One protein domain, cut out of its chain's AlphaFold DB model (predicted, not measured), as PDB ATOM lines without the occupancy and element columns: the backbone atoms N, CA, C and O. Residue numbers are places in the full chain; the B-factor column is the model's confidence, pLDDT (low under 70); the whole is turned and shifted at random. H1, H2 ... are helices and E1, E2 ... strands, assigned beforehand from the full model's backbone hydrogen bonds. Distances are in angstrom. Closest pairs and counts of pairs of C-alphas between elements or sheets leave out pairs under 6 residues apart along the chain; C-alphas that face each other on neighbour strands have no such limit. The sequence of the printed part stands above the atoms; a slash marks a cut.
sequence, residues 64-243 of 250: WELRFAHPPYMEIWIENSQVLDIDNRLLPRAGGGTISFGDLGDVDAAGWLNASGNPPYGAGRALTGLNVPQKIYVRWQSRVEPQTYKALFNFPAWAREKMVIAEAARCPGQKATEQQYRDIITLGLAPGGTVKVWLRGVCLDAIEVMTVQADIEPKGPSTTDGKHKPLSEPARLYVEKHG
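This is residues 64 to 243 of the 250 residues of an uncharacterized protein of Salinisphaeraceae bacterium (UniProt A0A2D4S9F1). Two strongly twisted sheets stand face to face as a sandwich, their strands crossed at 45 degrees: E5, E1, E10, E11 and E12 make one, and E2, E3, E4, E6 and E7 the other. The short helix H1 packs on E11 and E12 near one end, where the small hairpin E8 and E9 also lies, and helix H2 lies at the other end after a long unnamed stretch. The printed part has 180 residues with two named helices and twelve named strands, mostly strand, in the order E1 E2 E3 E4 E5 E6 E7 H1 E8 E9 E10 E11 E12 H2. The first sheet, in the order E5 E1 E10 E11 E12, is mixed; the second is branched and antiparallel. The whole is compact, with a radius of gyration of the C-alphas of 16.8 A and spans of 46 by 39 by 22 A.

Begin at E1, residues 64 to 69: it is antiparallel to edge strand E5, residues 123 to 128 (N 68 to O 123, 2.8 A), and parallel to E10, residues 184 to 189 (N 67 to O 185, 2.8 A). E10, E11, residues 194 to 201, and E12, residues 204 to 213, form a meander, each strand the antiparallel neighbour of the one before, with N 188 to O 196 and N 195 to O 212 both 2.8 A. In the other sheet, E2, residues 76 to 85, bends by 63 degrees at residue 79. On one side of it find E3, residues 90 to 92 (N 91 to O 83, 2.8 A), and E4, residues 97 to 99 (N 78 to O 97, 2.9 A); on the other side is E6, residues 133 to 142 (N 141 to O 77, 2.8 A). E6 and E7, residues 147 to 154, form a hairpin, with N 138 to O 151 at 2.9 A. H1, residues 157 to 164, is on the first sheet at a height of 9.4 A; its closest C-alpha pair with E12 is Ala 159 and Val 209, 6.7 A. In the hairpin of E8, residues 167 to 169, and E9, residues 178 to 180, N 167 to O 180 is 2.8 A. H2, residues 233 to 242, is on neither sheet; in it every O i to N i+4 pair is within hydrogen-bond range, against 3 of 4 in H1.

Find C-alpha 64 at (-45.675, 23.903, 321.222), where E1 begins. E2 spans 25.5 A, E6 25.0 A and E12 26.5 A; H2 ends at C-alpha 242, (-35.571, -4.031, 342.859).

The C-alphas farthest apart, of Lys 175 and Lys 219, are 52.8 A apart. The printed part has no cut; the links E4 to E5 and E12 to H2 are long. In this model, residues 100 to 103 have pLDDT under 70.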
ATOM      1  N   TRP A  64     -46.201  25.259 321.056       97.19
ATOM      2  CA  TRP A  64     -45.675  23.903 321.222       97.19
ATOM      3  C   TRP A  64     -45.425  23.631 322.712       97.19
ATOM      4  O   TRP A  64     -45.298  24.563 323.505       97.19
ATOM      5  N   GLU A  65     -45.379  22.372 323.132       96.94
ATOM      6  CA  GLU A  65     -45.220  21.988 324.534       96.94
ATOM      7  C   GLU A  65     -43.798  21.539 324.874       96.94
ATOM      8  O   GLU A  65     -43.208  20.716 324.172       96.94
ATOM      9  N   LEU A  66     -43.290  21.996 326.024       97.31
ATOM     10  CA  LEU A  66     -42.157  21.358 326.692       97.31
ATOM     11  C   LEU A  66     -42.674  20.539 327.875       97.31
ATOM     12  O   LEU A  66     -43.234  21.085 328.833       97.31
ATOM     13  N   ARG A  67     -42.471  19.226 327.796       95.38
ATOM     14  CA  ARG A  67     -42.865  18.232 328.792       95.38
ATOM     15  C   ARG A  67     -41.655  17.490 329.334       95.38
ATOM     16  O   ARG A  67     -40.599  17.417 328.710       95.38
ATOM     17  N   PHE A  68     -41.828  16.920 330.515       95.44
ATOM     18  CA  PHE A  68     -40.796  16.207 331.240       95.44
ATOM     19  C   PHE A  68     -41.386  14.934 331.850       95.44
ATOM     20  O   PHE A  68     -42.514  14.927 332.351       95.44
ATOM     21  N   ALA A  69     -40.609  13.862 331.819       93.12
ATOM     22  CA  ALA A  69     -40.955  12.557 332.355       93.12
ATOM     23  C   ALA A  69     -39.769  11.981 333.135       93.12
ATOM     24  O   ALA A  69     -38.630  12.406 332.956       93.12
ATOM     25  N   HIS A  70     -40.036  10.982 333.969       92.88
ATOM     26  CA  HIS A  70     -39.020  10.132 334.580       92.88
ATOM     27  C   HIS A  70     -39.473   8.666 334.491       92.88
ATOM     28  O   HIS A  70     -40.674   8.426 334.322       92.88
ATOM     29  N   PRO A  71     -38.560   7.688 334.597       91.94
ATOM     30  CA  PRO A  71     -38.938   6.282 334.706       91.94
ATOM     31  C   PRO A  71     -39.781   6.015 335.967       91.94
ATOM     32  O   PRO A  71     -39.627   6.743 336.956       91.94
ATOM     33  N   PRO A  72     -40.653   4.992 335.988       89.56
ATOM     34  CA  PRO A  72     -41.449   4.633 337.164       89.56
ATOM     35  C   PRO A  72     -40.609   4.562 338.448       89.56
ATOM     36  O   PRO A  72     -39.481   4.076 338.434       89.56
ATOM     37  N   TYR A  73     -41.139   5.100 339.553       90.38
ATOM     38  CA  TYR A  73     -40.480   5.220 340.871       90.38
ATOM     39  C   TYR A  73     -39.182   6.058 340.927       90.38
ATOM     40  O   TYR A  73     -38.735   6.417 342.013       90.38
ATOM     41  N   MET A  74     -38.604   6.473 339.798       93.44
ATOM     42  CA  MET A  74     -37.382   7.287 339.751       93.44
ATOM     43  C   MET A  74     -37.694   8.785 339.859       93.44
ATOM     44  O   MET A  74     -37.423   9.558 338.944       93.44
ATOM     45  N   GLU A  75     -38.342   9.193 340.952       92.31
ATOM     46  CA  GLU A  75     -38.900  10.543 341.101       92.31
ATOM     47  C   GLU A  75     -37.846  11.654 340.976       92.31
ATOM     48  O   GLU A  75     -36.718  11.546 341.470       92.31
ATOM     49  N   ILE A  76     -38.255  12.782 340.388       93.69
ATOM     50  CA  ILE A  76     -37.374  13.924 340.124       93.69
ATOM     51  C   ILE A  76     -37.962  15.245 340.631       93.69
ATOM     52  O   ILE A  76     -39.163  15.396 340.866       93.69
ATOM     53  N   TRP A  77     -37.095  16.246 340.756       94.00
ATOM     54  CA  TRP A  77     -37.486  17.641 340.950       94.00
ATOM     55  C   TRP A  77     -36.732  18.527 339.957       94.00
ATOM     56  O   TRP A  77     -35.506  18.608 339.999       94.00
ATOM     57  N   ILE A  78     -37.449  19.197 339.057       95.19
ATOM     58  CA  ILE A  78     -36.851  20.082 338.054       95.19
ATOM     59  C   ILE A  78     -36.605  21.446 338.700       95.19
ATOM     60  O   ILE A  78     -37.546  22.168 339.034       95.19
ATOM     61  N   GLU A  79     -35.333  21.802 338.856       94.50
ATOM     62  CA  GLU A  79     -34.912  23.074 339.449       94.50
ATOM     63  C   GLU A  79     -35.056  24.234 338.466       94.50
ATOM     64  O   GLU A  79     -35.428  25.342 338.849       94.50
ATOM     65  N   ASN A  80     -34.722  23.991 337.196       94.31
ATOM     66  CA  ASN A  80     -34.807  24.980 336.133       94.31
ATOM     67  C   ASN A  80     -34.842  24.290 334.764       94.31
ATOM     68  O   ASN A  80     -34.205  23.259 334.550       94.31
ATOM     69  N   SER A  81     -35.509  24.920 333.807       96.75
ATOM     70  CA  SER A  81     -35.346  24.628 332.387       96.75
ATOM     71  C   SER A  81     -35.471  25.916 331.583       96.75
ATOM     72  O   SER A  81     -36.148  26.862 331.997       96.75
ATOM     73  N   GLN A  82     -34.773  25.985 330.456       97.75
ATOM     74  CA  GLN A  82     -34.735  27.170 329.603       97.75
ATOM     75  C   GLN A  82     -34.729  26.742 328.140       97.75
ATOM     76  O   GLN A  82     -34.163  25.703 327.799       97.75
ATOM     77  N   VAL A  83     -35.329  27.561 327.286       98.38
ATOM     78  CA  VAL A  83     -35.369  27.347 325.838       98.38
ATOM     79  C   VAL A  83     -34.805  28.579 325.151       98.38
ATOM     80  O   VAL A  83     -35.214  29.690 325.470       98.38
ATOM     81  N   LEU A  84     -33.893  28.375 324.206       97.88
ATOM     82  CA  LEU A  84     -33.518  29.371 323.207       97.88
ATOM     83  C   LEU A  84     -34.153  28.938 321.884       97.88
ATOM     84  O   LEU A  84     -33.863  27.829 321.425       97.88
ATOM     85  N   ASP A  85     -35.024  29.757 321.298       96.25
ATOM     86  CA  ASP A  85     -35.606  29.480 319.979       96.25
ATOM     87  C   ASP A  85     -34.678  29.904 318.824       96.25
ATOM     88  O   ASP A  85     -33.587  30.440 319.046       96.25
ATOM     89  N   ILE A  86     -35.071  29.605 317.583       94.38
ATOM     90  CA  ILE A  86     -34.283  29.973 316.394       94.38
ATOM     91  C   ILE A  86     -34.185  31.488 316.152       94.38
ATOM     92  O   ILE A  86     -33.217  31.926 315.535       94.38
ATOM     93  N   ASP A  87     -35.087  32.284 316.729       93.69
ATOM     94  CA  ASP A  87     -35.067  33.752 316.659       93.69
ATOM     95  C   ASP A  87     -34.181  34.365 317.762       93.69
ATOM     96  O   ASP A  87     -34.141  35.581 317.955       93.69
ATOM     97  N   ASN A  88     -33.439  33.522 318.490       94.62
ATOM     98  CA  ASN A  88     -32.600  33.859 319.640       94.62
ATOM     99  C   ASN A  88     -33.382  34.408 320.850       94.62
ATOM    100  O   ASN A  88     -32.803  35.056 321.728       94.62
ATOM    101  N   ARG A  89     -34.686  34.115 320.958       95.00
ATOM    102  CA  ARG A  89     -35.490  34.446 322.140       95.00
ATOM    103  C   ARG A  89     -35.235  33.413 323.233       95.00
ATOM    104  O   ARG A  89     -35.515  32.226 323.075       95.00
ATOM    105  N   LEU A  90     -34.705  33.875 324.364       96.44
ATOM    106  CA  LEU A  90     -34.523  33.056 325.562       96.44
ATOM    107  C   LEU A  90     -35.791  33.095 326.423       96.44
ATOM    108  O   LEU A  90     -36.127  34.135 326.990       96.44
ATOM    109  N   LEU A  91     -36.433  31.943 326.606       96.38
ATOM    110  CA  LEU A  91     -37.432  31.730 327.646       96.38
ATOM    111  C   LEU A  91     -36.774  31.111 328.892       96.38
ATOM    112  O   LEU A  91     -36.504  29.902 328.908       96.38
ATOM    113  N   PRO A  92     -36.550  31.886 329.970       93.69
ATOM    114  CA  PRO A  92     -36.198  31.328 331.267       93.69
ATOM    115  C   PRO A  92     -37.426  30.669 331.914       93.69
ATOM    116  O   PRO A  92     -38.545  31.165 331.778       93.69
ATOM    117  N   ARG A  93     -37.219  29.599 332.695       90.31
ATOM    118  CA  ARG A  93     -38.291  28.856 333.390       90.31
ATOM    119  C   ARG A  93     -39.348  28.319 332.408       90.31
ATOM    120  O   ARG A  93     -40.549  28.570 332.532       90.31
ATOM    121  N   ALA A  94     -38.889  27.559 331.414       91.56
ATOM    122  CA  ALA A  94     -39.759  26.865 330.464       91.56
ATOM    123  C   ALA A  94     -40.664  25.823 331.165       91.56
ATOM    124  O   ALA A  94     -41.815  25.650 330.781       91.56
ATOM    125  N   GLY A  95     -40.203  25.245 332.275       87.81
ATOM    126  CA  GLY A  95     -40.942  24.388 333.208       87.81
ATOM    127  C   GLY A  95     -40.115  24.079 334.468       87.81
ATOM    128  O   GLY A  95     -38.915  24.368 334.512       87.81
ATOM    129  N   GLY A  96     -40.746  23.522 335.504       88.38
ATOM    130  CA  GLY A  96     -40.100  23.230 336.790       88.38
ATOM    131  C   GLY A  96     -41.037  22.571 337.808       88.38
ATOM    132  O   GLY A  96     -42.243  22.504 337.576       88.38
ATOM    133  N   GLY A  97     -40.486  22.135 338.945       86.25
ATOM    134  CA  GLY A  97     -41.229  21.541 340.066       86.25
ATOM    135  C   GLY A  97     -41.093  20.018 340.190       86.25
ATOM    136  O   GLY A  97     -40.283  19.389 339.506       86.25
ATOM    137  N   THR A  98     -41.870  19.425 341.102       80.62
ATOM    138  CA  THR A  98     -41.929  17.968 341.295       80.62
ATOM    139  C   THR A  98     -42.503  17.288 340.061       80.62
ATOM    140  O   THR A  98     -43.575  17.674 339.597       80.62
ATOM    141  N   ILE A  99     -41.872  16.198 339.627       77.62
ATOM    142  CA  ILE A  99     -42.563  15.167 338.855       77.62
ATOM    143  C   ILE A  99     -42.464  13.879 339.656       77.62
ATOM    144  O   ILE A  99     -41.387  13.465 340.087       77.62
ATOM    145  N   SER A 100     -43.639  13.338 339.946       66.75
ATOM    146  CA  SER A 100     -43.851  12.166 340.774       66.75
ATOM    147  C   SER A 100     -45.062  11.460 340.205       66.75
ATOM    148  O   SER A 100     -46.094  12.094 339.969       66.75
ATOM    149  N   PHE A 101     -44.954  10.154 340.032       63.19
ATOM    150  CA  PHE A 101     -46.138   9.315 340.034       63.19
ATOM    151  C   PHE A 101     -46.558   9.066 341.492       63.19
ATOM    152  O   PHE A 101     -45.793   9.348 342.419       63.19
ATOM    153  N   GLY A 102     -47.796   8.614 341.696       57.94
ATOM    154  CA  GLY A 102     -48.208   8.052 342.982       57.94
ATOM    155  C   GLY A 102     -47.680   6.625 343.131       57.94
ATOM    156  O   GLY A 102     -46.694   6.248 342.497       57.94
ATOM    157  N   ASP A 103     -48.385   5.804 343.905       59.31
ATOM    158  CA  ASP A 103     -48.219   4.359 343.770       59.31
ATOM    159  C   ASP A 103     -48.689   3.915 342.371       59.31
ATOM    160  O   ASP A 103     -49.776   4.289 341.921       59.31
ATOM    161  N   LEU A 104     -47.839   3.161 341.674       71.94
ATOM    162  CA  LEU A 104     -48.094   2.606 340.344       71.94
ATOM    163  C   LEU A 104     -48.418   1.098 340.389       71.94
ATOM    164  O   LEU A 104     -48.733   0.524 339.349       71.94
ATOM    165  N   GLY A 105     -48.382   0.454 341.564       72.50
ATOM    166  CA  GLY A 105     -48.617  -0.985 341.716       72.50
ATOM    167  C   GLY A 105     -47.400  -1.827 341.321       72.50
ATOM    168  O   GLY A 105     -46.306  -1.599 341.828       72.50
ATOM    169  N   ASP A 106     -47.587  -2.794 340.419       71.38
ATOM    170  CA  ASP A 106     -46.525  -3.660 339.879       71.38
ATOM    171  C   ASP A 106     -46.096  -3.204 338.468       71.38
ATOM    172  O   ASP A 106     -46.208  -3.940 337.486       71.38
ATOM    173  N   VAL A 107     -45.630  -1.956 338.346       80.44
ATOM    174  CA  VAL A 107     -45.048  -1.428 337.099       80.44
ATOM    175  C   VAL A 107     -43.533  -1.651 337.095       80.44
ATOM    176  O   VAL A 107     -42.858  -1.440 338.100       80.44
ATOM    177  N   ASP A 108     -42.978  -2.067 335.957       81.88
ATOM    178  CA  ASP A 108     -41.526  -2.156 335.781       81.88
ATOM    179  C   ASP A 108     -40.921  -0.751 335.598       81.88
ATOM    180  O   ASP A 108     -41.432   0.058 334.822       81.88
ATOM    181  N   ALA A 109     -39.844  -0.447 336.325       86.44
ATOM    182  CA  ALA A 109     -39.083   0.790 336.172       86.44
ATOM    183  C   ALA A 109     -38.104   0.748 334.986       86.44
ATOM    184  O   ALA A 109     -37.558   1.792 334.615       86.44
ATOM    185  N   ALA A 110     -37.861  -0.430 334.405       87.19
ATOM    186  CA  ALA A 110     -36.987  -0.586 333.259       87.19
ATOM    187  C   ALA A 110     -37.574   0.045 331.984       87.19
ATOM    188  O   ALA A 110     -38.735  -0.157 331.628       87.19
ATOM    189  N   GLY A 111     -36.729   0.767 331.248       86.06
ATOM    190  CA  GLY A 111     -37.098   1.348 329.960       86.06
ATOM    191  C   GLY A 111     -37.944   2.619 330.052       86.06
ATOM    192  O   GLY A 111     -38.098   3.241 331.102       86.06
ATOM    193  N   TRP A 112     -38.448   3.035 328.890       85.75
ATOM    194  CA  TRP A 112     -39.170   4.298 328.713       85.75
ATOM    195  C   TRP A 112     -40.544   4.144 328.064       85.75
ATOM    196  O   TRP A 112     -41.423   4.972 328.286       85.75
ATOM    197  N   LEU A 113     -40.719   3.139 327.208       79.38
ATOM    198  CA  LEU A 113     -41.872   3.055 326.319       79.38
ATOM    199  C   LEU A 113     -42.997   2.243 326.962       79.38
ATOM    200  O   LEU A 113     -42.772   1.174 327.521       79.38
ATOM    201  N   ASN A 114     -44.224   2.744 326.849       78.50
ATOM    202  CA  ASN A 114     -45.423   2.004 327.215       78.50
ATOM    203  C   ASN A 114     -45.735   0.895 326.187       78.50
ATOM    204  O   ASN A 114     -45.081   0.776 325.150       78.50
ATOM    205  N   ALA A 115     -46.789   0.112 326.436       74.06
ATOM    206  CA  ALA A 115     -47.223  -0.971 325.543       74.06
ATOM    207  C   ALA A 115     -47.574  -0.526 324.102       74.06
ATOM    208  O   ALA A 115     -47.622  -1.361 323.203       74.06
ATOM    209  N   SER A 116     -47.788   0.774 323.871       72.19
ATOM    210  CA  SER A 116     -48.003   1.381 322.550       72.19
ATOM    211  C   SER A 116     -46.716   1.966 321.944       72.19
ATOM    212  O   SER A 116     -46.795   2.820 321.067       72.19
ATOM    213  N   GLY A 117     -45.532   1.591 322.441       78.31
ATOM    214  CA  GLY A 117     -44.237   2.062 321.932       78.31
ATOM    215  C   GLY A 117     -43.949   3.548 322.179       78.31
ATOM    216  O   GLY A 117     -43.024   4.092 321.588       78.31
ATOM    217  N   ASN A 118     -44.727   4.219 323.034       83.81
ATOM    218  CA  ASN A 118     -44.628   5.660 323.265       83.81
ATOM    219  C   ASN A 118     -44.030   5.973 324.653       83.81
ATOM    220  O   ASN A 118     -44.371   5.290 325.621       83.81
ATOM    221  N   PRO A 119     -43.199   7.024 324.796       84.69
ATOM    222  CA  PRO A 119     -42.681   7.474 326.088       84.69
ATOM    223  C   PRO A 119     -43.811   8.017 326.982       84.69
ATOM    224  O   PRO A 119     -44.913   8.309 326.488       84.69
ATOM    225  N   PRO A 120     -43.572   8.220 328.292       83.56
ATOM    226  CA  PRO A 120     -44.578   8.783 329.178       83.56
ATOM    227  C   PRO A 120     -44.890  10.209 328.721       83.56
ATOM    228  O   PRO A 120     -43.981  10.988 328.439       83.56
ATOM    229  N   TYR A 121     -46.174  10.570 328.660       82.38
ATOM    230  CA  TYR A 121     -46.578  11.884 328.142       82.38
ATOM    231  C   TYR A 121     -45.968  13.037 328.953       82.38
ATOM    232  O   TYR A 121     -45.590  14.058 328.390       82.38
ATOM    233  N   GLY A 122     -45.802  12.831 330.263       86.62
ATOM    234  CA  GLY A 122     -45.098  13.752 331.146       86.62
ATOM    235  C   GLY A 122     -45.907  14.991 331.537       86.62
ATOM    236  O   GLY A 122     -46.952  15.309 330.959       86.62
ATOM    237  N   ALA A 123     -45.398  15.697 332.544       90.00
ATOM    238  CA  ALA A 123     -45.918  16.989 332.979       90.00
ATOM    239  C   ALA A 123     -45.155  18.119 332.277       90.00
ATOM    240  O   ALA A 123     -43.963  17.995 331.999       90.00
ATOM    241  N   GLY A 124     -45.825  19.226 331.974       91.94
ATOM    242  CA  GLY A 124     -45.236  20.313 331.198       91.94
ATOM    243  C   GLY A 124     -46.224  21.433 330.932       91.94
ATOM    244  O   GLY A 124     -47.257  21.520 331.599       91.94
ATOM    245  N   ARG A 125     -45.902  22.291 329.963       93.56
ATOM    246  CA  ARG A 125     -46.797  23.363 329.520       93.56
ATOM    247  C   ARG A 125     -46.592  23.732 328.055       93.56
ATOM    248  O   ARG A 125     -45.490  23.603 327.522       93.56
ATOM    249  N   ALA A 126     -47.639  24.310 327.477       95.44
ATOM    250  CA  ALA A 126     -47.578  25.038 326.221       95.44
ATOM    251  C   ALA A 126     -46.711  26.308 326.340       95.44
ATOM    252  O   ALA A 126     -46.765  27.042 327.336       95.44
ATOM    253  N   LEU A 127     -45.920  26.556 325.299       95.62
ATOM    254  CA  LEU A 127     -45.024  27.688 325.118       95.62
ATOM    255  C   LEU A 127     -45.515  28.517 323.921       95.62
ATOM    256  O   LEU A 127     -45.232  28.219 322.763       95.62
ATOM    257  N   THR A 128     -46.309  29.544 324.216       93.12
ATOM    258  CA  THR A 128     -46.873  30.476 323.229       93.12
ATOM    259  C   THR A 128     -45.866  31.571 322.875       93.12
ATOM    260  O   THR A 128     -45.167  32.072 323.755       93.12
ATOM    261  N   GLY A 129     -45.834  31.992 321.608       90.50
ATOM    262  CA  GLY A 129     -45.026  33.139 321.171       90.50
ATOM    263  C   GLY A 129     -43.514  32.891 321.135       90.50
ATOM    264  O   GLY A 129     -42.750  33.855 321.117       90.50
ATOM    265  N   LEU A 130     -43.092  31.624 321.123       93.19
ATOM    266  CA  LEU A 130     -41.747  31.195 320.742       93.19
ATOM    267  C   LEU A 130     -41.789  30.500 319.386       93.19
ATOM    268  O   LEU A 130     -42.761  29.815 319.066       93.19
ATOM    269  N   ASN A 131     -40.686  30.591 318.658       95.19
ATOM    270  CA  ASN A 131     -40.427  29.730 317.516       95.19
ATOM    271  C   ASN A 131     -39.978  28.331 317.991       95.19
ATOM    272  O   ASN A 131     -39.889  28.053 319.194       95.19
ATOM    273  N   VAL A 132     -39.694  27.424 317.061       96.56
ATOM    274  CA  VAL A 132     -39.123  26.102 317.368       96.56
ATOM    275  C   VAL A 132     -37.758  26.223 318.079       96.56
ATOM    276  O   VAL A 132     -36.992  27.156 317.813       96.56
ATOM    277  N   PRO A 133     -37.397  25.289 318.979       97.12
ATOM    278  CA  PRO A 133     -36.190  25.417 319.787       97.12
ATOM    279  C   PRO A 133     -34.897  25.237 318.980       97.12
ATOM    280  O   PRO A 133     -34.730  24.304 318.187       97.12
ATOM    281  N   GLN A 134     -33.926  26.108 319.255       96.00
ATOM    282  CA  GLN A 134     -32.525  25.959 318.873       96.00
ATOM    283  C   GLN A 134     -31.737  25.216 319.961       96.00
ATOM    284  O   GLN A 134     -30.969  24.306 319.645       96.00
ATOM    285  N   LYS A 135     -31.927  25.575 321.239       98.00
ATOM    286  CA  LYS A 135     -31.248  24.949 322.388       98.00
ATOM    287  C   LYS A 135     -32.197  24.755 323.557       98.00
ATOM    288  O   LYS A 135     -33.059  25.598 323.810       98.00
ATOM    289  N   ILE A 136     -31.988  23.676 324.303       98.50
ATOM    290  CA  ILE A 136     -32.736  23.372 325.521       98.50
ATOM    291  C   ILE A 136     -31.738  23.157 326.659       98.50
ATOM    292  O   ILE A 136     -30.756  22.426 326.524       98.50
ATOM    293  N   TYR A 137     -31.997  23.822 327.782       98.50
ATOM    294  CA  TYR A 137     -31.320  23.611 329.054       98.50
ATOM    295  C   TYR A 137     -32.287  22.969 330.040       98.50
ATOM    296  O   TYR A 137     -33.424  23.428 330.181       98.50
ATOM    297  N   VAL A 138     -31.818  21.977 330.788       98.25
ATOM    298  CA  VAL A 138     -32.555  21.387 331.905       98.25
ATOM    299  C   VAL A 138     -31.620  21.116 333.076       98.25
ATOM    300  O   VAL A 138     -30.457  20.758 332.896       98.25
ATOM    301  N   ARG A 139     -32.135  21.306 334.288       97.44
ATOM    302  CA  ARG A 139     -31.453  21.042 335.552       97.44
ATOM    303  C   ARG A 139     -32.440  20.419 336.525       97.44
ATOM    304  O   ARG A 139     -33.487  21.009 336.801       97.44
ATOM    305  N   TRP A 140     -32.104  19.253 337.061       96.56
ATOM    306  CA  TRP A 140     -32.992  18.498 337.940       96.56
ATOM    307  C   TRP A 140     -32.235  17.795 339.065       96.56
ATOM    308  O   TRP A 140     -31.035  17.546 338.982       96.56
ATOM    309  N   GLN A 141     -32.963  17.490 340.130       95.56
ATOM    310  CA  GLN A 141     -32.564  16.581 341.192       95.56
ATOM    311  C   GLN A 141     -33.149  15.202 340.877       95.56
ATOM    312  O   GLN A 141     -34.363  15.089 340.684       95.56
ATOM    313  N   SER A 142     -32.313  14.171 340.868       94.75
ATOM    314  CA  SER A 142     -32.746  12.795 341.098       94.75
ATOM    315  C   SER A 142     -33.011  12.632 342.601       94.75
ATOM    316  O   SER A 142     -32.233  13.126 343.423       94.75
ATOM    317  N   ARG A 143     -34.152  12.036 342.979       92.88
ATOM    318  CA  ARG A 143     -34.530  11.821 344.397       92.88
ATOM    319  C   ARG A 143     -34.141  10.426 344.896       92.88
ATOM    320  O   ARG A 143     -34.058  10.223 346.103       92.88
ATOM    321  N   VAL A 144     -33.908   9.488 343.975       93.38
ATOM    322  CA  VAL A 144     -33.602   8.075 344.257       93.38
ATOM    323  C   VAL A 144     -32.117   7.832 344.535       93.38
ATOM    324  O   VAL A 144     -31.756   7.213 345.530       93.38
ATOM    325  N   GLU A 145     -31.258   8.412 343.711       94.38
ATOM    326  CA  GLU A 145     -29.851   8.687 343.990       94.38
ATOM    327  C   GLU A 145     -29.764  10.208 344.159       94.38
ATOM    328  O   GLU A 145     -29.934  10.906 343.160       94.38
ATOM    329  N   PRO A 146     -29.592  10.745 345.387       91.50
ATOM    330  CA  PRO A 146     -29.588  12.187 345.662       91.50
ATOM    331  C   PRO A 146     -28.465  12.952 344.945       91.50
ATOM    332  O   PRO A 146     -27.438  13.312 345.518       91.50
ATOM    333  N   GLN A 147     -28.688  13.220 343.663       95.56
ATOM    334  CA  GLN A 147     -27.737  13.801 342.731       95.56
ATOM    335  C   GLN A 147     -28.442  14.869 341.894       95.56
ATOM    336  O   GLN A 147     -29.570  14.705 341.431       95.56
ATOM    337  N   THR A 148     -27.787  16.015 341.733       97.38
ATOM    338  CA  THR A 148     -28.255  17.084 340.843       97.38
ATOM    339  C   THR A 148     -27.517  16.999 339.517       97.38
ATOM    340  O   THR A 148     -26.292  16.864 339.504       97.38
ATOM    341  N   TYR A 149     -28.262  17.110 338.422       98.12
ATOM    342  CA  TYR A 149     -27.768  17.045 337.053       98.12
ATOM    343  C   TYR A 149     -28.118  18.312 336.275       98.12
ATOM    344  O   TYR A 149     -29.081  19.017 336.600       98.12
ATOM    345  N   LYS A 150     -27.356  18.582 335.216       98.12
ATOM    346  CA  LYS A 150     -27.664  19.607 334.214       98.12
ATOM    347  C   LYS A 150     -27.275  19.147 332.812       98.12
ATOM    348  O   LYS A 150     -26.234  18.530 332.622       98.12
ATOM    349  N   ALA A 151     -28.078  19.521 331.827       98.38
ATOM    350  CA  ALA A 151     -27.758  19.355 330.416       98.38
ATOM    351  C   ALA A 151     -28.075  20.645 329.653       98.38
ATOM    352  O   ALA A 151     -29.083  21.303 329.917       98.38
ATOM    353  N   LEU A 152     -27.215  20.986 328.695       98.31
ATOM    354  CA  LEU A 152     -27.464  21.979 327.654       98.31
ATOM    355  C   LEU A 152     -27.160  21.307 326.320       98.31
ATOM    356  O   LEU A 152     -26.029  20.882 326.099       98.31
ATOM    357  N   PHE A 153     -28.145  21.233 325.432       97.88
ATOM    358  CA  PHE A 153     -27.976  20.609 324.123       97.88
ATOM    359  C   PHE A 153     -28.624  21.442 323.018       97.88
ATOM    360  O   PHE A 153     -29.599  22.169 323.233       97.88
ATOM    361  N   ASN A 154     -28.057  21.334 321.816       96.88
ATOM    362  CA  ASN A 154     -28.655  21.882 320.605       96.88
ATOM    363  C   ASN A 154     -29.785  20.947 320.168       96.88
ATOM    364  O   ASN A 154     -29.551  19.758 319.963       96.88
ATOM    365  N   PHE A 155     -30.992  21.473 319.983       95.81
ATOM    366  CA  PHE A 155     -32.055  20.727 319.319       95.81
ATOM    367  C   PHE A 155     -31.714  20.646 317.814       95.81
ATOM    368  O   PHE A 155     -31.257  21.649 317.248       95.81
ATOM    369  N   PRO A 156     -31.842  19.488 317.144       93.75
ATOM    370  CA  PRO A 156     -31.292  19.307 315.805       93.75
ATOM    371  C   PRO A 156     -32.216  19.915 314.747       93.75
ATOM    372  O   PRO A 156     -33.434  19.957 314.921       93.75
ATOM    373  N   ALA A 157     -31.636  20.360 313.626       89.94
ATOM    374  CA  ALA A 157     -32.390  20.972 312.528       89.94
ATOM    375  C   ALA A 157     -33.510  20.051 312.027       89.94
ATOM    376  O   ALA A 157     -34.664  20.468 312.024       89.94
ATOM    377  N   TRP A 158     -33.185  18.778 311.770       92.00
ATOM    378  CA  TRP A 158     -34.136  17.762 311.304       92.00
ATOM    379  C   TRP A 158     -35.382  17.624 312.197       92.00
ATOM    380  O   TRP A 158     -36.483  17.390 311.699       92.00
ATOM    381  N   ALA A 159     -35.240  17.789 313.517       95.62
ATOM    382  CA  ALA A 159     -36.370  17.683 314.433       95.62
ATOM    383  C   ALA A 159     -37.242  18.944 314.397       95.62
ATOM    384  O   ALA A 159     -38.456  18.819 314.492       95.62
ATOM    385  N   ARG A 160     -36.661  20.136 314.181       95.38
ATOM    386  CA  ARG A 160     -37.433  21.371 313.950       95.38
ATOM    387  C   ARG A 160     -38.312  21.279 312.704       95.38
ATOM    388  O   ARG A 160     -39.467  21.683 312.765       95.38
ATOM    389  N   GLU A 161     -37.807  20.712 311.604       93.94
ATOM    390  CA  GLU A 161     -38.607  20.501 310.376       93.94
ATOM    391  C   GLU A 161     -39.826  19.629 310.679       93.94
ATOM    392  O   GLU A 161     -40.945  19.946 310.283       93.94
ATOM    393  N   LYS A 162     -39.624  18.554 311.450       95.25
ATOM    394  CA  LYS A 162     -40.699  17.649 311.871       95.25
ATOM    395  C   LYS A 162     -41.761  18.320 312.738       95.25
ATOM    396  O   LYS A 162     -42.885  17.832 312.737       95.25
ATOM    397  N   MET A 163     -41.452  19.423 313.422       96.62
ATOM    398  CA  MET A 163     -42.467  20.188 314.150       96.62
ATOM    399  C   MET A 163     -43.445  20.878 313.192       96.62
ATOM    400  O   MET A 163     -44.641  20.873 313.452       96.62
ATOM    401  N   VAL A 164     -42.967  21.416 312.064       95.56
ATOM    402  CA  VAL A 164     -43.772  22.239 311.135       95.56
ATOM    403  C   VAL A 164     -44.348  21.478 309.934       95.56
ATOM    404  O   VAL A 164     -45.092  22.052 309.141       95.56
ATOM    405  N   ILE A 165     -44.052  20.183 309.799       94.50
ATOM    406  CA  ILE A 165     -44.656  19.307 308.786       94.50
ATOM    407  C   ILE A 165     -45.997  18.768 309.297       94.50
ATOM    408  O   ILE A 165     -46.063  18.139 310.351       94.50
ATOM    409  N   ALA A 166     -47.054  18.968 308.509       94.50
ATOM    410  CA  ALA A 166     -48.360  18.370 308.756       94.50
ATOM    411  C   ALA A 166     -48.338  16.863 308.445       94.50
ATOM    412  O   ALA A 166     -48.065  16.457 307.314       94.50
ATOM    413  N   GLU A 167     -48.690  16.034 309.423       95.12
ATOM    414  CA  GLU A 167     -48.893  14.592 309.268       95.12
ATOM    415  C   GLU A 167     -50.383  14.269 309.454       95.12
ATOM    416  O   GLU A 167     -51.023  14.728 310.400       95.12
ATOM    417  N   ALA A 168     -50.974  13.491 308.543       94.81
ATOM    418  CA  ALA A 168     -52.382  13.108 308.646       94.81
ATOM    419  C   ALA A 168     -52.538  11.949 309.640       94.81
ATOM    420  O   ALA A 168     -52.025  10.856 309.394       94.81
ATOM    421  N   ALA A 169     -53.264  12.159 310.738       93.56
ATOM    422  CA  ALA A 169     -53.447  11.143 311.770       93.56
ATOM    423  C   ALA A 169     -54.869  11.103 312.327       93.56
ATOM    424  O   ALA A 169     -55.653  12.044 312.204       93.56
ATOM    425  N   ARG A 170     -55.213   9.969 312.940       92.81
ATOM    426  CA  ARG A 170     -56.522   9.726 313.540       92.81
ATOM    427  C   ARG A 170     -56.359   9.491 315.033       92.81
ATOM    428  O   ARG A 170     -55.845   8.459 315.453       92.81
ATOM    429  N   CYS A 171     -56.836  10.441 315.826       89.50
ATOM    430  CA  CYS A 171     -56.815  10.351 317.279       89.50
ATOM    431  C   CYS A 171     -57.636   9.155 317.803       89.50
ATOM    432  O   CYS A 171     -58.694   8.845 317.237       89.50
ATOM    433  N   PRO A 172     -57.226   8.518 318.918       85.25
ATOM    434  CA  PRO A 172     -58.042   7.524 319.608       85.25
ATOM    435  C   PRO A 172     -59.456   8.051 319.896       85.25
ATOM    436  O   PRO A 172     -59.633   9.177 320.355       85.25
ATOM    437  N   GLY A 173     -60.474   7.247 319.588       86.19
ATOM    438  CA  GLY A 173     -61.887   7.617 319.747       86.19
ATOM    439  C   GLY A 173     -62.467   8.529 318.655       86.19
ATOM    440  O   GLY A 173     -63.689   8.569 318.507       86.19
ATOM    441  N   GLN A 174     -61.645   9.199 317.837       87.81
ATOM    442  CA  GLN A 174     -62.141  10.024 316.732       87.81
ATOM    443  C   GLN A 174     -62.546   9.191 315.511       87.81
ATOM    444  O   GLN A 174     -62.100   8.055 315.311       87.81
ATOM    445  N   LYS A 175     -63.425   9.759 314.675       85.75
ATOM    446  CA  LYS A 175     -63.882   9.142 313.414       85.75
ATOM    447  C   LYS A 175     -63.139   9.656 312.182       85.75
ATOM    448  O   LYS A 175     -62.933   8.873 311.258       85.75
ATOM    449  N   ALA A 176     -62.760  10.931 312.175       90.12
ATOM    450  CA  ALA A 176     -62.039  11.566 311.080       90.12
ATOM    451  C   ALA A 176     -60.516  11.409 311.229       90.12
ATOM    452  O   ALA A 176     -60.008  11.151 312.321       90.12
ATOM    453  N   THR A 177     -59.811  11.580 310.113       92.38
ATOM    454  CA  THR A 177     -58.369  11.840 310.080       92.38
ATOM    455  C   THR A 177     -58.184  13.347 309.960       92.38
ATOM    456  O   THR A 177     -58.839  13.977 309.130       92.38
ATOM    457  N   GLU A 178     -57.297  13.916 310.763       91.31
ATOM    458  CA  GLU A 178     -57.016  15.350 310.822       91.31
ATOM    459  C   GLU A 178     -55.529  15.598 310.551       91.31
ATOM    460  O   GLU A 178     -54.701  14.690 310.675       91.31
ATOM    461  N   GLN A 179     -55.172  16.825 310.169       93.69
ATOM    462  CA  GLN A 179     -53.765  17.223 310.158       93.69
ATOM    463  C   GLN A 179     -53.297  17.402 311.601       93.69
ATOM    464  O   GLN A 179     -53.983  18.020 312.415       93.69
ATOM    465  N   GLN A 180     -52.142  16.836 311.914       94.94
ATOM    466  CA  GLN A 180     -51.478  16.920 313.205       94.94
ATOM    467  C   GLN A 180     -50.043  17.388 312.984       94.94
ATOM    468  O   GLN A 180     -49.458  17.159 311.926       94.94
ATOM    469  N   TYR A 181     -49.473  18.013 314.004       96.12
ATOM    470  CA  TYR A 181     -48.085  18.459 314.016       96.12
ATOM    471  C   TYR A 181     -47.349  17.774 315.156       96.12
ATOM    472  O   TYR A 181     -47.969  17.239 316.077       96.12
ATOM    473  N   ARG A 182     -46.019  17.772 315.092       96.94
ATOM    474  CA  ARG A 182     -45.183  17.242 316.169       96.94
ATOM    475  C   ARG A 182     -44.766  18.386 317.079       96.94
ATOM    476  O   ARG A 182     -43.631  18.845 317.058       96.94
ATOM    477  N   ASP A 183     -45.739  18.882 317.822       96.88
ATOM    478  CA  ASP A 183     -45.684  20.085 318.644       96.88
ATOM    479  C   ASP A 183     -45.335  19.808 320.117       96.88
ATOM    480  O   ASP A 183     -45.350  20.727 320.927       96.88
ATOM    481  N   ILE A 184     -44.989  18.575 320.497       97.38
ATOM    482  CA  ILE A 184     -44.697  18.192 321.887       97.38
ATOM    483  C   ILE A 184     -43.277  17.636 321.994       97.38
ATOM    484  O   ILE A 184     -42.960  16.588 321.430       97.38
ATOM    485  N   ILE A 185     -42.429  18.308 322.772       97.62
ATOM    486  CA  ILE A 185     -41.088  17.834 323.130       97.62
ATOM    487  C   ILE A 185     -41.128  17.276 324.549       97.62
ATOM    488  O   ILE A 185     -41.393  18.016 325.497       97.62
ATOM    489  N   THR A 186     -40.812  15.991 324.706       96.19
ATOM    490  CA  THR A 186     -40.701  15.344 326.021       96.19
ATOM    491  C   THR A 186     -39.240  15.072 326.357       96.19
ATOM    492  O   THR A 186     -38.548  14.390 325.603       96.19
ATOM    493  N   LEU A 187     -38.789  15.563 327.514       97.31
ATOM    494  CA  LEU A 187     -37.504  15.207 328.116       97.31
ATOM    495  C   LEU A 187     -37.711  14.098 329.157       97.31
ATOM    496  O   LEU A 187     -38.275  14.342 330.224       97.31
ATOM    497  N   GLY A 188     -37.254  12.885 328.864       96.31
ATOM    498  CA  GLY A 188     -37.122  11.817 329.851       96.31
ATOM    499  C   GLY A 188     -35.847  12.024 330.652       96.31
ATOM    500  O   GLY A 188     -34.763  11.985 330.081       96.31
ATOM    501  N   LEU A 189     -35.973  12.249 331.957       96.81
ATOM    502  CA  LEU A 189     -34.864  12.501 332.874       96.81
ATOM    503  C   LEU A 189     -34.723  11.303 333.820       96.81
ATOM    504  O   LEU A 189     -35.590  11.074 334.664       96.81
ATOM    505  N   ALA A 190     -33.657  10.525 333.651       96.06
ATOM    506  CA  ALA A 190     -33.395   9.321 334.434       96.06
ATOM    507  C   ALA A 190     -32.247   9.511 335.448       96.06
ATOM    508  O   ALA A 190     -31.413  10.415 335.293       96.06
ATOM    509  N   PRO A 191     -32.177   8.638 336.470       95.94
ATOM    510  CA  PRO A 191     -30.985   8.445 337.288       95.94
ATOM    511  C   PRO A 191     -29.729   8.171 336.448       95.94
ATOM    512  O   PRO A 191     -29.812   7.716 335.305       95.94
ATOM    513  N   GLY A 192     -28.551   8.470 336.995       96.38
ATOM    514  CA  GLY A 192     -27.286   8.388 336.260       96.38
ATOM    515  C   GLY A 192     -27.106   9.503 335.219       96.38
ATOM    516  O   GLY A 192     -26.138   9.495 334.463       96.38
ATOM    517  N   GLY A 193     -28.018  10.481 335.169       97.31
ATOM    518  CA  GLY A 193     -27.922  11.659 334.304       97.31
ATOM    519  C   GLY A 193     -28.340  11.433 332.849       97.31
ATOM    520  O   GLY A 193     -28.043  12.278 332.007       97.31
ATOM    521  N   THR A 194     -29.016  10.331 332.516       97.81
ATOM    522  CA  THR A 194     -29.480  10.104 331.136       97.81
ATOM    523  C   THR A 194     -30.685  10.990 330.811       97.81
ATOM    524  O   THR A 194     -31.685  10.989 331.533       97.81
ATOM    525  N   VAL A 195     -30.597  11.728 329.702       97.81
ATOM    526  CA  VAL A 195     -31.680  12.534 329.127       97.81
ATOM    527  C   VAL A 195     -32.064  11.955 327.769       97.81
ATOM    528  O   VAL A 195     -31.324  12.126 326.800       97.81
ATOM    529  N   LYS A 196     -33.230  11.316 327.666       96.75
ATOM    530  CA  LYS A 196     -33.833  10.991 326.365       96.75
ATOM    531  C   LYS A 196     -34.751  12.123 325.916       96.75
ATOM    532  O   LYS A 196     -35.468  12.711 326.724       96.75
ATOM    533  N   VAL A 197     -34.726  12.443 324.627       97.44
ATOM    534  CA  VAL A 197     -35.540  13.507 324.030       97.44
ATOM    535  C   VAL A 197     -36.418  12.893 322.958       97.44
ATOM    536  O   VAL A 197     -35.900  12.314 322.005       97.44
ATOM    537  N   TRP A 198     -37.732  13.074 323.065       97.56
ATOM    538  CA  TRP A 198     -38.674  12.687 322.016       97.56
ATOM    539  C   TRP A 198     -39.419  13.885 321.462       97.56
ATOM    540  O   TRP A 198     -39.692  14.850 322.179       97.56
ATOM    541  N   LEU A 199     -39.799  13.766 320.193       97.00
ATOM    542  CA  LEU A 199     -40.742  14.655 319.542       97.00
ATOM    543  C   LEU A 199     -42.022  13.883 319.208       97.00
ATOM    544  O   LEU A 199     -41.994  12.822 318.585       97.00
ATOM    545  N   ARG A 200     -43.159  14.416 319.634       94.25
ATOM    546  CA  ARG A 200     -44.478  13.793 319.561       94.25
ATOM    547  C   ARG A 200     -45.499  14.822 319.058       94.25
ATOM    548  O   ARG A 200     -45.278  16.018 319.190       94.25
ATOM    549  N   GLY A 201     -46.610  14.356 318.491       93.94
ATOM    550  CA  GLY A 201     -47.836  15.150 318.344       93.94
ATOM    551  C   GLY A 201     -48.956  14.597 319.225       93.94
ATOM    552  O   GLY A 201     -48.858  13.470 319.723       93.94
ATOM    553  N   VAL A 202     -50.044  15.348 319.405       90.56
ATOM    554  CA  VAL A 202     -51.193  14.913 320.231       90.56
ATOM    555  C   VAL A 202     -51.638  13.490 319.856       90.56
ATOM    556  O   VAL A 202     -51.732  12.616 320.727       90.56
ATOM    557  N   CYS A 203     -51.786  13.240 318.550       91.88
ATOM    558  CA  CYS A 203     -52.223  11.970 317.963       91.88
ATOM    559  C   CYS A 203     -51.188  11.323 317.021       91.88
ATOM    560  O   CYS A 203     -51.558  10.517 316.169       91.88
ATOM    561  N   LEU A 204     -49.906  11.679 317.163       93.31
ATOM    562  CA  LEU A 204     -48.783  11.110 316.408       93.31
ATOM    563  C   LEU A 204     -47.848  10.361 317.359       93.31
ATOM    564  O   LEU A 204     -47.462  10.919 318.386       93.31
ATOM    565  N   ASP A 205     -47.437   9.146 316.993       92.62
ATOM    566  CA  ASP A 205     -46.467   8.365 317.771       92.62
ATOM    567  C   ASP A 205     -45.144   9.115 317.930       92.62
ATOM    568  O   ASP A 205     -44.677   9.776 317.000       92.62
ATOM    569  N   ALA A 206     -44.537   9.029 319.110       93.62
ATOM    570  CA  ALA A 206     -43.282   9.707 319.402       93.62
ATOM    571  C   ALA A 206     -42.111   9.171 318.561       93.62
ATOM    572  O   ALA A 206     -41.967   7.969 318.356       93.62
ATOM    573  N   ILE A 207     -41.221  10.075 318.153       95.06
ATOM    574  CA  ILE A 207     -39.917   9.748 317.569       95.06
ATOM    575  C   ILE A 207     -38.811  10.140 318.552       95.06
ATOM    576  O   ILE A 207     -38.854  11.232 319.123       95.06
ATOM    577  N   GLU A 208     -37.829   9.264 318.781       95.38
ATOM    578  CA  GLU A 208     -36.634   9.634 319.553       95.38
ATOM    579  C   GLU A 208     -35.781  10.597 318.721       95.38
ATOM    580  O   GLU A 208     -35.505  10.360 317.545       95.38
ATOM    581  N   VAL A 209     -35.404  11.720 319.330       96.75
ATOM    582  CA  VAL A 209     -34.606  12.782 318.708       96.75
ATOM    583  C   VAL A 209     -33.130  12.614 319.042       96.75
ATOM    584  O   VAL A 209     -32.275  12.783 318.174       96.75
ATOM    585  N   MET A 210     -32.830  12.322 320.308       96.31
ATOM    586  CA  MET A 210     -31.480  12.075 320.811       96.31
ATOM    587  C   MET A 210     -31.522  11.457 322.211       96.31
ATOM    588  O   MET A 210     -32.505  11.607 322.942       96.31
ATOM    589  N   THR A 211     -30.383  10.902 322.614       96.88
ATOM    590  CA  THR A 211     -30.040  10.630 324.010       96.88
ATOM    591  C   THR A 211     -28.799  11.443 324.381       96.88
ATOM    592  O   THR A 211     -27.852  11.520 323.599       96.88
ATOM    593  N   VAL A 212     -28.809  12.083 325.551       96.94
ATOM    594  CA  VAL A 212     -27.745  12.966 326.053       96.94
ATOM    595  C   VAL A 212     -27.350  12.531 327.460       96.94
ATOM    596  O   VAL A 212     -28.209  12.328 328.314       96.94
ATOM    597  N   GLN A 213     -26.047  12.440 327.721       97.88
ATOM    598  CA  GLN A 213     -25.521  12.308 329.077       97.88
ATOM    599  C   GLN A 213     -25.401  13.700 329.708       97.88
ATOM    600  O   GLN A 213     -24.732  14.576 329.161       97.88
ATOM    601  N   ALA A 214     -26.050  13.909 330.850       98.19
ATOM    602  CA  ALA A 214     -25.962  15.144 331.617       98.19
ATOM    603  C   ALA A 214     -24.739  15.167 332.539       98.19
ATOM    604  O   ALA A 214     -24.301  14.132 333.053       98.19
ATOM    605  N   ASP A 215     -24.259  16.380 332.810       98.25
ATOM    606  CA  ASP A 215     -23.225  16.639 333.802       98.25
ATOM    607  C   ASP A 215     -23.806  16.570 335.214       98.25
ATOM    608  O   ASP A 215     -24.894  17.088 335.493       98.25
ATOM    609  N   ILE A 216     -23.019  16.036 336.145       97.81
ATOM    610  CA  ILE A 216     -23.224  16.243 337.579       97.81
ATOM    611  C   ILE A 216     -23.030  17.732 337.904       97.81
ATOM    612  O   ILE A 216     -22.034  18.348 337.527       97.81
ATOM    613  N   GLU A 217     -23.962  18.325 338.651       96.19
ATOM    614  CA  GLU A 217     -23.742  19.630 339.272       96.19
ATOM    615  C   GLU A 217     -22.990  19.454 340.605       96.19
ATOM    616  O   GLU A 217     -23.595  18.999 341.580       96.19
ATOM    617  N   PRO A 218     -21.711  19.871 340.711       92.75
ATOM    618  CA  PRO A 218     -20.932  19.712 341.940       92.75
ATOM    619  C   PRO A 218     -21.447  20.568 343.104       92.75
ATOM    620  O   PRO A 218     -21.171  20.254 344.258       92.75
ATOM    621  N   LYS A 219     -22.203  21.641 342.833       91.69
ATOM    622  CA  LYS A 219     -22.838  22.463 343.878       91.69
ATOM    623  C   LYS A 219     -24.107  21.839 344.470       91.69
ATOM    624  O   LYS A 219     -24.674  22.420 345.391       91.69
ATOM    625  N   GLY A 220     -24.570  20.703 343.942       91.12
ATOM    626  CA  GLY A 220     -25.832  20.095 344.352       91.12
ATOM    627  C   GLY A 220     -27.046  20.999 344.073       91.12
ATOM    628  O   GLY A 220     -26.988  21.836 343.162       91.12
ATOM    629  N   PRO A 221     -28.148  20.831 344.826       90.94
ATOM    630  CA  PRO A 221     -29.401  21.562 344.639       90.94
ATOM    631  C   PRO A 221     -29.297  23.083 344.797       90.94
ATOM    632  O   PRO A 221     -28.750  23.579 345.780       90.94
ATOM    633  N   SER A 222     -29.910  23.839 343.882       85.69
ATOM    634  CA  SER A 222     -29.979  25.308 343.947       85.69
ATOM    635  C   SER A 222     -31.325  25.851 344.431       85.69
ATOM    636  O   SER A 222     -31.446  27.056 344.631       85.69
ATOM    637  N   THR A 223     -32.353  25.005 344.575       80.50
ATOM    638  CA  THR A 223     -33.736  25.431 344.893       80.50
ATOM    639  C   THR A 223     -34.234  24.993 346.273       80.50
ATOM    640  O   THR A 223     -35.400  25.193 346.606       80.50
ATOM    641  N   THR A 224     -33.369  24.368 347.073       77.69
ATOM    642  CA  THR A 224     -33.748  23.653 348.304       77.69
ATOM    643  C   THR A 224     -32.683  23.746 349.406       77.69
ATOM    644  O   THR A 224     -32.464  22.788 350.145       77.69
ATOM    645  N   ASP A 225     -31.983  24.881 349.498       79.25
ATOM    646  CA  ASP A 225     -30.921  25.143 350.488       79.25
ATOM    647  C   ASP A 225     -29.847  24.034 350.538       79.25
ATOM    648  O   ASP A 225     -29.392  23.615 351.604       79.25
ATOM    649  N   GLY A 226     -29.485  23.505 349.363       79.00
ATOM    650  CA  GLY A 226     -28.521  22.413 349.193       79.00
ATOM    651  C   GLY A 226     -29.033  21.006 349.540       79.00
ATOM    652  O   GLY A 226     -28.287  20.046 349.372       79.00
ATOM    653  N   LYS A 227     -30.282  20.841 349.996       82.44
ATOM    654  CA  LYS A 227     -30.853  19.537 350.385       82.44
ATOM    655  C   LYS A 227     -31.693  18.938 349.263       82.44
ATOM    656  O   LYS A 227     -32.635  19.579 348.803       82.44
ATOM    657  N   HIS A 228     -31.426  17.705 348.841       84.25
ATOM    658  CA  HIS A 228     -32.296  17.016 347.881       84.25
ATOM    659  C   HIS A 228     -33.702  16.804 348.453       84.25
ATOM    660  O   HIS A 228     -33.873  16.581 349.655       84.25
ATOM    661  N   LYS A 229     -34.729  16.866 347.596       84.06
ATOM    662  CA  LYS A 229     -36.083  16.445 347.987       84.06
ATOM    663  C   LYS A 229     -36.057  14.945 348.345       84.06
ATOM    664  O   LYS A 229     -35.530  14.170 347.550       84.06
ATOM    665  N   PRO A 230     -36.635  14.511 349.483       87.75
ATOM    666  CA  PRO A 230     -36.682  13.090 349.837       87.75
ATOM    667  C   PRO A 230     -37.508  12.313 348.805       87.75
ATOM    668  O   PRO A 230     -38.432  12.881 348.221       87.75
ATOM    669  N   LEU A 231     -37.207  11.036 348.576       90.38
ATOM    670  CA  LEU A 231     -38.023  10.137 347.749       90.38
ATOM    671  C   LEU A 231     -39.370   9.826 348.440       90.38
ATOM    672  O   LEU A 231     -39.440   9.868 349.670       90.38
ATOM    673  N   SER A 232     -40.441   9.542 347.688       90.44
ATOM    674  CA  SER A 232     -41.687   9.045 348.295       90.44
ATOM    675  C   SER A 232     -41.515   7.640 348.884       90.44
ATOM    676  O   SER A 232     -40.597   6.901 348.528       90.44
ATOM    677  N   GLU A 233     -42.408   7.251 349.795       91.81
ATOM    678  CA  GLU A 233     -42.364   5.923 350.409       91.81
ATOM    679  C   GLU A 233     -42.594   4.769 349.410       91.81
ATOM    680  O   GLU A 233     -41.773   3.850 349.425       91.81
ATOM    681  N   PRO A 234     -43.591   4.802 348.494       90.44
ATOM    682  CA  PRO A 234     -43.746   3.760 347.474       90.44
ATOM    683  C   PRO A 234     -42.502   3.610 346.589       90.44
ATOM    684  O   PRO A 234     -42.038   2.497 346.348       90.44
ATOM    685  N   ALA A 235     -41.912   4.730 346.162       90.31
ATOM    686  CA  ALA A 235     -40.706   4.719 345.345       90.31
ATOM    687  C   ALA A 235     -39.475   4.190 346.100       90.31
ATOM    688  O   ALA A 235     -38.702   3.409 345.545       90.31
ATOM    689  N   ARG A 236     -39.323   4.541 347.383       92.12
ATOM    690  CA  ARG A 236     -38.278   3.985 348.256       92.12
ATOM    691  C   ARG A 236     -38.415   2.468 348.395       92.12
ATOM    692  O   ARG A 236     -37.438   1.758 348.182       92.12
ATOM    693  N   LEU A 237     -39.617   1.974 348.699       92.69
ATOM    694  CA  LEU A 237     -39.884   0.540 348.857       92.69
ATOM    695  C   LEU A 237     -39.639  -0.244 347.559       92.69
ATOM    696  O   LEU A 237     -39.095  -1.347 347.604       92.69
ATOM    697  N   TYR A 238     -39.994   0.327 346.403       91.31
ATOM    698  CA  TYR A 238     -39.680  -0.266 345.103       91.31
ATOM    699  C   TYR A 238     -38.165  -0.412 344.907       91.31
ATOM    700  O   TYR A 238     -37.679  -1.497 344.589       91.31
ATOM    701  N   VAL A 239     -37.408   0.664 345.131       92.50
ATOM    702  CA  VAL A 239     -35.961   0.703 344.873       92.50
ATOM    703  C   VAL A 239     -35.177  -0.153 345.872       92.50
ATOM    704  O   VAL A 239     -34.208  -0.800 345.483       92.50
ATOM    705  N   GLU A 240     -35.617  -0.250 347.128       93.81
ATOM    706  CA  GLU A 240     -35.050  -1.184 348.115       93.81
ATOM    707  C   GLU A 240     -35.243  -2.658 347.719       93.81
ATOM    708  O   GLU A 240     -34.406  -3.498 348.049       93.81
ATOM    709  N   LYS A 241     -36.326  -2.978 346.997       94.06
ATOM    710  CA  LYS A 241     -36.658  -4.338 346.544       94.06
ATOM    711  C   LYS A 241     -36.007  -4.711 345.206       94.06
ATOM    712  O   LYS A 241     -35.614  -5.862 345.035       94.06
ATOM    713  N   HIS A 242     -35.925  -3.768 344.266       92.75
ATOM    714  CA  HIS A 242     -35.571  -4.031 342.859       92.75
ATOM    715  C   HIS A 242     -34.283  -3.341 342.382       92.75
ATOM    716  O   HIS A 242     -33.748  -3.696 341.333       92.75
ATOM    717  N   GLY A 243     -33.760  -2.372 343.136       94.06
ATOM    718  CA  GLY A 243     -32.628  -1.543 342.724       94.06
ATOM    719  C   GLY A 243     -32.993  -0.480 341.681       94.06
ATOM    720  O   GLY A 243     -34.154  -0.113 341.504       94.06
TER     721      GLY A 243